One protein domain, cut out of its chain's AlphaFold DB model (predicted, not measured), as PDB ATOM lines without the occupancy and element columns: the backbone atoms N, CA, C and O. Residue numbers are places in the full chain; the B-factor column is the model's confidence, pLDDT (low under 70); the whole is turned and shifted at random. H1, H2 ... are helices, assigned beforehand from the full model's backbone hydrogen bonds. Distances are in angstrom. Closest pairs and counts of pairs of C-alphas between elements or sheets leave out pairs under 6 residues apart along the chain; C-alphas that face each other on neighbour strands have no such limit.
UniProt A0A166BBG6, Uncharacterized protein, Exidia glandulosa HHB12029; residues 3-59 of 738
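What this domain is: This is residues 3 to 59 of the 738 residues of an uncharacterized protein of Exidia glandulosa HHB12029 (UniProt A0A166BBG6). One long helix, H1, makes one side of a small domain, and the rest of the printed part folds back beside it in unnamed stretches with two short helical turns. H2 lies near the last part of H1 and H3 near its first part; residues 31 to 40 run back between these two turns, residues 46 to 59 turn back again from H3, and residues 21 to 26 stick out at one end. The printed part has 57 residues with three named helices, in the order H1, H2, H3, and no named strand. The class is all helix, though only 24 of the 57 residues are in named elements. The whole is compact, with a radius of gyration of the C-alphas of 10.9 A and spans of 31 by 22 by 18 A.

Where its parts are: H1, residues 7 to 21, begins with C-alpha 7 at (-37.256, -19.048, -31.070) and is 20.8 A long. H2, residues 27 to 30, is 5.4 A long. H3, residues 41 to 45, is 5.9 A long and ends with C-alpha 45 at (-44.576, -13.337, -43.163).

How they stand to each other: H1 and H2 are close but not clearly touching; their closest C-alphas, of Leu 19 and Gly 27, are 6.4 A apart. H1, with residues 9 to 12 alone, only just touches H3, with 3 pairs of C-alphas within 8 A; the closest are those of Tyr 9 and Ile 43, at 5.6 A. H2 and H3 are apart. In H1 and H3 every O i to N i+4 pair is within hydrogen-bond range; H2 is too short for such a pair.

The domain as a whole: The C-alphas farthest apart, of Thr 5 and Pro 25, are 31.5 A apart. The printed part has no cut. The link from H1 to H2 is tight and that from H2 to H3 is short. The mean pLDDT of the printed part is 83.5, and residue 3 is under 70.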
ATOM      1  N   LEU A   3     -38.984 -21.902 -40.103       68.38
ATOM      2  CA  LEU A   3     -40.009 -21.487 -39.125       68.38
ATOM      3  C   LEU A   3     -39.993 -22.270 -37.792       68.38
ATOM      4  O   LEU A   3     -40.652 -21.855 -36.848       68.38
ATOM      5  N   ILE A   4     -39.282 -23.401 -37.710       76.19
ATOM      6  CA  ILE A   4     -39.148 -24.214 -36.486       76.19
ATOM      7  C   ILE A   4     -37.829 -23.895 -35.751       76.19
ATOM      8  O   ILE A   4     -37.694 -24.191 -34.569       76.19
ATOM      9  N   THR A   5     -36.858 -23.261 -36.418       82.81
ATOM     10  CA  THR A   5     -35.566 -22.889 -35.812       82.81
ATOM     11  C   THR A   5     -35.568 -21.508 -35.155       82.81
ATOM     12  O   THR A   5     -34.658 -21.221 -34.383       82.81
ATOM     13  N   ASP A   6     -36.567 -20.665 -35.429       85.50
ATOM     14  CA  ASP A   6     -36.662 -19.302 -34.893       85.50
ATOM     15  C   ASP A   6     -37.366 -19.271 -33.516       85.50
ATOM     16  O   ASP A   6     -38.594 -19.417 -33.450       85.50
ATOM     17  N   PRO A   7     -36.647 -19.029 -32.398       88.69
ATOM     18  CA  PRO A   7     -37.256 -19.048 -31.070       88.69
ATOM     19  C   PRO A   7     -38.224 -17.879 -30.859       88.69
ATOM     20  O   PRO A   7     -39.294 -18.084 -30.296       88.69
ATOM     21  N   GLU A   8     -37.908 -16.674 -31.351       85.06
ATOM     22  CA  GLU A   8     -38.806 -15.510 -31.252       85.06
ATOM     23  C   GLU A   8     -40.132 -15.754 -31.985       85.06
ATOM     24  O   GLU A   8     -41.187 -15.397 -31.466       85.06
ATOM     25  N   TYR A   9     -40.107 -16.420 -33.148       89.62
ATOM     26  CA  TYR A   9     -41.324 -16.785 -33.878       89.62
ATOM     27  C   TYR A   9     -42.214 -17.726 -33.058       89.62
ATOM     28  O   TYR A   9     -43.403 -17.455 -32.880       89.62
ATOM     29  N   ILE A  10     -41.635 -18.797 -32.503       90.94
ATOM     30  CA  ILE A  10     -42.363 -19.778 -31.684       90.94
ATOM     31  C   ILE A  10     -42.891 -19.129 -30.398       90.94
ATOM     32  O   ILE A  10     -44.056 -19.308 -30.048       90.94
ATOM     33  N   ILE A  11     -42.070 -18.337 -29.705       91.44
ATOM     34  CA  ILE A  11     -42.442 -17.664 -28.455       91.44
ATOM     35  C   ILE A  11     -43.565 -16.644 -28.690       91.44
ATOM     36  O   ILE A  11     -44.519 -16.597 -27.911       91.44
ATOM     37  N   HIS A  12     -43.494 -15.852 -29.762       90.19
ATOM     38  CA  HIS A  12     -44.530 -14.880 -30.117       90.19
ATOM     39  C   HIS A  12     -45.838 -15.570 -30.532       90.19
ATOM     40  O   HIS A  12     -46.908 -15.198 -30.052       90.19
ATOM     41  N   ALA A  13     -45.756 -16.646 -31.326       90.88
ATOM     42  CA  ALA A  13     -46.906 -17.482 -31.670       90.88
ATOM     43  C   ALA A  13     -47.574 -18.096 -30.427       90.88
ATOM     44  O   ALA A  13     -48.797 -18.046 -30.302       90.88
ATOM     45  N   LEU A  14     -46.791 -18.625 -29.481       91.81
ATOM     46  CA  LEU A  14     -47.307 -19.187 -28.230       91.81
ATOM     47  C   LEU A  14     -47.949 -18.122 -27.329       91.81
ATOM     48  O   LEU A  14     -49.000 -18.395 -26.755       91.81
ATOM     49  N   ARG A  15     -47.384 -16.907 -27.234       90.38
ATOM     50  CA  ARG A  15     -47.989 -15.798 -26.467       90.38
ATOM     51  C   ARG A  15     -49.339 -15.375 -27.047       90.38
ATOM     52  O   ARG A  15     -50.310 -15.303 -26.300       90.38
ATOM     53  N   LEU A  16     -49.425 -15.167 -28.362       89.81
ATOM     54  CA  LEU A  16     -50.684 -14.822 -29.036       89.81
ATOM     55  C   LEU A  16     -51.730 -15.944 -28.935       89.81
ATOM     56  O   LEU A  16     -52.906 -15.679 -28.690       89.81
ATOM     57  N   ASN A  17     -51.309 -17.203 -29.075       91.12
ATOM     58  CA  ASN A  17     -52.199 -18.358 -28.960       91.12
ATOM     59  C   ASN A  17     -52.669 -18.599 -27.511       91.12
ATOM     60  O   ASN A  17     -53.783 -19.071 -27.309       91.12
ATOM     61  N   TYR A  18     -51.856 -18.252 -26.507       90.75
ATOM     62  CA  TYR A  18     -52.270 -18.253 -25.102       90.75
ATOM     63  C   TYR A  18     -53.318 -17.167 -24.845       90.75
ATOM     64  O   TYR A  18     -54.421 -17.501 -24.431       90.75
ATOM     65  N   LEU A  19     -53.022 -15.898 -25.161       86.81
ATOM     66  CA  LEU A  19     -53.935 -14.770 -24.908       86.81
ATOM     67  C   LEU A  19     -55.304 -14.945 -25.590       86.81
ATOM     68  O   LEU A  19     -56.316 -14.525 -25.047       86.81
ATOM     69  N   ARG A  20     -55.344 -15.612 -26.750       85.25
ATOM     70  CA  ARG A  20     -56.581 -15.888 -27.494       85.25
ATOM     71  C   ARG A  20     -57.401 -17.075 -26.971       85.25
ATOM     72  O   ARG A  20     -58.617 -17.075 -27.141       85.25
ATOM     73  N   ASN A  21     -56.757 -18.101 -26.408       87.25
ATOM     74  CA  ASN A  21     -57.417 -19.369 -26.051       87.25
ATOM     75  C   ASN A  21     -57.521 -19.606 -24.534       87.25
ATOM     76  O   ASN A  21     -58.225 -20.523 -24.111       87.25
ATOM     77  N   VAL A  22     -56.790 -18.837 -23.725       86.19
ATOM     78  CA  VAL A  22     -56.748 -18.932 -22.263       86.19
ATOM     79  C   VAL A  22     -57.187 -17.589 -21.693       86.19
ATOM     80  O   VAL A  22     -56.406 -16.645 -21.611       86.19
ATOM     81  N   GLU A  23     -58.456 -17.518 -21.295       78.75
ATOM     82  CA  GLU A  23     -59.097 -16.326 -20.730       78.75
ATOM     83  C   GLU A  23     -58.655 -16.093 -19.267       78.75
ATOM     84  O   GLU A  23     -59.433 -16.183 -18.319       78.75
ATOM     85  N   ASP A  24     -57.357 -15.842 -19.069       84.44
ATOM     86  CA  ASP A  24     -56.779 -15.457 -17.778       84.44
ATOM     87  C   ASP A  24     -56.888 -13.927 -17.586       84.44
ATOM     88  O   ASP A  24     -56.245 -13.178 -18.331       84.44
ATOM     89  N   PRO A  25     -57.610 -13.418 -16.562       79.75
ATOM     90  CA  PRO A  25     -57.695 -11.981 -16.271       79.75
ATOM     91  C   PRO A  25     -56.348 -11.325 -15.897       79.75
ATOM     92  O   PRO A  25     -56.255 -10.094 -15.832       79.75
ATOM     93  N   TYR A  26     -55.299 -12.117 -15.652       80.19
ATOM     94  CA  TYR A  26     -53.920 -11.664 -15.460       80.19
ATOM     95  C   TYR A  26     -53.011 -11.936 -16.671       80.19
ATOM     96  O   TYR A  26     -51.942 -11.325 -16.759       80.19
ATOM     97  N   GLY A  27     -53.440 -12.754 -17.637       80.25
ATOM     98  CA  GLY A  27     -52.699 -13.119 -18.850       80.25
ATOM     99  C   GLY A  27     -52.090 -11.917 -19.588       80.25
ATOM    100  O   GLY A  27     -50.859 -11.834 -19.665       80.25
ATOM    101  N   PRO A  28     -52.888 -10.924 -20.037       78.62
ATOM    102  CA  PRO A  28     -52.378  -9.730 -20.727       78.62
ATOM    103  C   PRO A  28     -51.580  -8.766 -19.828       78.62
ATOM    104  O   PRO A  28     -50.983  -7.812 -20.319       78.62
ATOM    105  N   ARG A  29     -51.532  -8.995 -18.505       75.19
ATOM    106  CA  ARG A  29     -50.692  -8.227 -17.562       75.19
ATOM    107  C   ARG A  29     -49.325  -8.874 -17.332       75.19
ATOM    108  O   ARG A  29     -48.376  -8.181 -16.971       75.19
ATOM    109  N   ILE A  30     -49.237 -10.195 -17.497       79.69
ATOM    110  CA  ILE A  30     -48.032 -10.999 -17.249       79.69
ATOM    111  C   ILE A  30     -47.259 -11.240 -18.553       79.69
ATOM    112  O   ILE A  30     -46.028 -11.173 -18.563       79.69
ATOM    113  N   LEU A  31     -47.961 -11.498 -19.660       82.75
ATOM    114  CA  LEU A  31     -47.359 -11.769 -20.963       82.75
ATOM    115  C   LEU A  31     -47.044 -10.474 -21.715       82.75
ATOM    116  O   LEU A  31     -47.845  -9.975 -22.500       82.75
ATOM    117  N   SER A  32     -45.834  -9.951 -21.522       80.19
ATOM    118  CA  SER A  32     -45.325  -8.878 -22.373       80.19
ATOM    119  C   SER A  32     -45.000  -9.391 -23.781       80.19
ATOM    120  O   SER A  32     -44.261 -10.360 -23.979       80.19
ATOM    121  N   ILE A  33     -45.531  -8.705 -24.788       84.19
ATOM    122  CA  ILE A  33     -45.152  -8.894 -26.188       84.19
ATOM    123  C   ILE A  33     -43.907  -8.029 -26.462       84.19
ATOM    124  O   ILE A  33     -43.831  -6.879 -26.025       84.19
ATOM    125  N   SER A  34     -42.879  -8.592 -27.106       78.25
ATOM    126  CA  SER A  34     -41.598  -7.911 -27.350       78.25
ATOM    127  C   SER A  34     -41.763  -6.864 -28.462       78.25
ATOM    128  O   SER A  34     -42.042  -7.259 -29.588       78.25
ATOM    129  N   PRO A  35     -41.542  -5.551 -28.234       78.31
ATOM    130  CA  PRO A  35     -41.861  -4.497 -29.218       78.31
ATOM    131  C   PRO A  35     -41.082  -4.599 -30.543       78.31
ATOM    132  O   PRO A  35     -41.405  -3.917 -31.511       78.31
ATOM    133  N   ASN A  36     -40.081  -5.477 -30.604       79.75
ATOM    134  CA  ASN A  36     -39.291  -5.771 -31.790       79.75
ATOM    135  C   ASN A  36     -39.891  -6.900 -32.660       79.75
ATOM    136  O   ASN A  36     -39.240  -7.294 -33.624       79.75
ATOM    137  N   TYR A  37     -41.096  -7.428 -32.385       82.62
ATOM    138  CA  TYR A  37     -41.689  -8.523 -33.182       82.62
ATOM    139  C   TYR A  37     -41.779  -8.199 -34.685       82.62
ATOM    140  O   TYR A  37     -41.581  -9.077 -35.523       82.62
ATOM    141  N   ALA A  38     -41.987  -6.925 -35.035       81.62
ATOM    142  CA  ALA A  38     -42.015  -6.437 -36.414       81.62
ATOM    143  C   ALA A  38     -40.639  -6.449 -37.121       81.62
ATOM    144  O   ALA A  38     -40.575  -6.247 -38.330       81.62
ATOM    145  N   GLN A  39     -39.538  -6.683 -36.394       84.75
ATOM    146  CA  GLN A  39     -38.186  -6.800 -36.957       84.75
ATOM    147  C   GLN A  39     -37.865  -8.224 -37.438       84.75
ATOM    148  O   GLN A  39     -36.940  -8.395 -38.229       84.75
ATOM    149  N   ASN A  40     -38.602  -9.249 -36.985       86.19
ATOM    150  CA  ASN A  40     -38.387 -10.624 -37.437       86.19
ATOM    151  C   ASN A  40     -39.232 -10.911 -38.702       86.19
ATOM    152  O   ASN A  40     -40.469 -10.892 -38.626       86.19
ATOM    153  N   PRO A  41     -38.611 -11.239 -39.854       86.62
ATOM    154  CA  PRO A  41     -39.335 -11.475 -41.102       86.62
ATOM    155  C   PRO A  41     -40.283 -12.682 -41.035       86.62
ATOM    156  O   PRO A  41     -41.298 -12.685 -41.726       86.62
ATOM    157  N   HIS A  42     -40.012 -13.681 -40.191       85.88
ATOM    158  CA  HIS A  42     -40.870 -14.855 -40.017       85.88
ATOM    159  C   HIS A  42     -42.182 -14.527 -39.289       85.88
ATOM    160  O   HIS A  42     -43.231 -15.065 -39.647       85.88
ATOM    161  N   ILE A  43     -42.155 -13.600 -38.325       87.38
ATOM    162  CA  ILE A  43     -43.364 -13.130 -37.622       87.38
ATOM    163  C   ILE A  43     -44.253 -12.311 -38.569       87.38
ATOM    164  O   ILE A  43     -45.475 -12.494 -38.595       87.38
ATOM    165  N   VAL A  44     -43.641 -11.448 -39.387       86.94
ATOM    166  CA  VAL A  44     -44.348 -10.647 -40.397       86.94
ATOM    167  C   VAL A  44     -44.936 -11.546 -41.493       86.94
ATOM    168  O   VAL A  44     -46.133 -11.468 -41.762       86.94
ATOM    169  N   ALA A  45     -44.145 -12.458 -42.069       84.19
ATOM    170  CA  ALA A  45     -44.576 -13.337 -43.163       84.19
ATOM    171  C   ALA A  45     -45.725 -14.295 -42.786       84.19
ATOM    172  O   ALA A  45     -46.517 -14.670 -43.646       84.19
ATOM    173  N   ALA A  46     -45.844 -14.679 -41.511       83.88
ATOM    174  CA  ALA A  46     -46.943 -15.510 -41.020       83.88
ATOM    175  C   ALA A  46     -48.214 -14.716 -40.640       83.88
ATOM    176  O   ALA A  46     -49.222 -15.312 -40.243       83.88
ATOM    177  N   GLY A  47     -48.178 -13.379 -40.718       84.56
ATOM    178  CA  GLY A  47     -49.265 -12.504 -40.274       84.56
ATOM    179  C   GLY A  47     -49.486 -12.549 -38.758       84.56
ATOM    180  O   GLY A  47     -50.629 -12.585 -38.304       84.56
ATOM    181  N   LEU A  48     -48.407 -12.627 -37.970       84.62
ATOM    182  CA  LEU A  48     -48.438 -12.561 -36.500       84.62
ATOM    183  C   LEU A  48     -48.036 -11.174 -35.958       84.62
ATOM    184  O   LEU A  48     -48.097 -10.946 -34.754       84.62
ATOM    185  N   ALA A  49     -47.650 -10.247 -36.837       82.44
ATOM    186  CA  ALA A  49     -47.469  -8.820 -36.544       82.44
ATOM    187  C   ALA A  49     -48.696  -7.964 -36.939       82.44
ATOM    188  O   ALA A  49     -48.617  -6.739 -36.940       82.44
ATOM    189  N   ASP A  50     -49.795  -8.606 -37.343       84.50
ATOM    190  CA  ASP A  50     -51.005  -7.965 -37.865       84.50
ATOM    191  C   ASP A  50     -52.005  -7.659 -36.737       84.50
ATOM    192  O   ASP A  50     -52.570  -8.576 -36.134       84.50
ATOM    193  N   ASN A  51     -52.223  -6.367 -36.471       82.19
ATOM    194  CA  ASN A  51     -53.109  -5.876 -35.414       82.19
ATOM    195  C   ASN A  51     -54.593  -6.188 -35.674       82.19
ATOM    196  O   ASN A  51     -55.323  -6.433 -34.716       82.19
ATOM    197  N   ASP A  52     -55.038  -6.226 -36.935       81.12
ATOM    198  CA  ASP A  52     -56.449  -6.481 -37.273       81.12
ATOM    199  C   ASP A  52     -56.811  -7.957 -37.036       81.12
ATOM    200  O   ASP A  52     -57.942  -8.303 -36.686       81.12
ATOM    201  N   ARG A  53     -55.821  -8.848 -37.176       83.31
ATOM    202  CA  ARG A  53     -55.928 -10.282 -36.870       83.31
ATOM    203  C   ARG A  53     -55.678 -10.610 -35.393       83.31
ATOM    204  O   ARG A  53     -56.171 -11.637 -34.910       83.31
ATOM    205  N   TRP A  54     -54.917  -9.765 -34.696       83.56
ATOM    206  CA  TRP A  54     -54.486  -9.946 -33.309       83.56
ATOM    207  C   TRP A  54     -54.640  -8.642 -32.503       83.56
ATOM    208  O   TRP A  54     -53.638  -7.977 -32.225       83.56
ATOM    209  N   PRO A  55     -55.863  -8.285 -32.059       79.38
ATOM    210  CA  PRO A  55     -56.095  -7.073 -31.265       79.38
ATOM    211  C   PRO A  55     -55.294  -7.056 -29.951       79.38
ATOM    212  O   PRO A  55     -54.945  -5.983 -29.464       79.38
ATOM    213  N   GLU A  56     -54.897  -8.226 -29.439       79.19
ATOM    214  CA  GLU A  56     -53.981  -8.394 -28.299       79.19
ATOM    215  C   GLU A  56     -52.608  -7.714 -28.485       79.19
ATOM    216  O   GLU A  56     -51.958  -7.371 -27.501       79.19
ATOM    217  N   LEU A  57     -52.166  -7.452 -29.726       78.50
ATOM    218  CA  LEU A  57     -50.975  -6.632 -30.005       78.50
ATOM    219  C   LEU A  57     -51.169  -5.157 -29.611       78.50
ATOM    220  O   LEU A  57     -50.194  -4.455 -29.343       78.50
ATOM    221  N   THR A  58     -52.422  -4.699 -29.578       72.56
ATOM    222  CA  THR A  58     -52.834  -3.337 -29.206       72.56
ATOM    223  C   THR A  58     -53.387  -3.247 -27.782       72.56
ATOM    224  O   THR A  58     -53.677  -2.144 -27.311       72.56
ATOM    225  N   ALA A  59     -53.509  -4.379 -27.075       71.94
ATOM    226  CA  ALA A  59     -53.937  -4.405 -25.683       71.94
ATOM    227  C   ALA A  59     -53.013  -3.502 -24.844       71.94
ATOM    228  O   ALA A  59     -51.785  -3.636 -24.914       71.94
TER     229      ALA A  59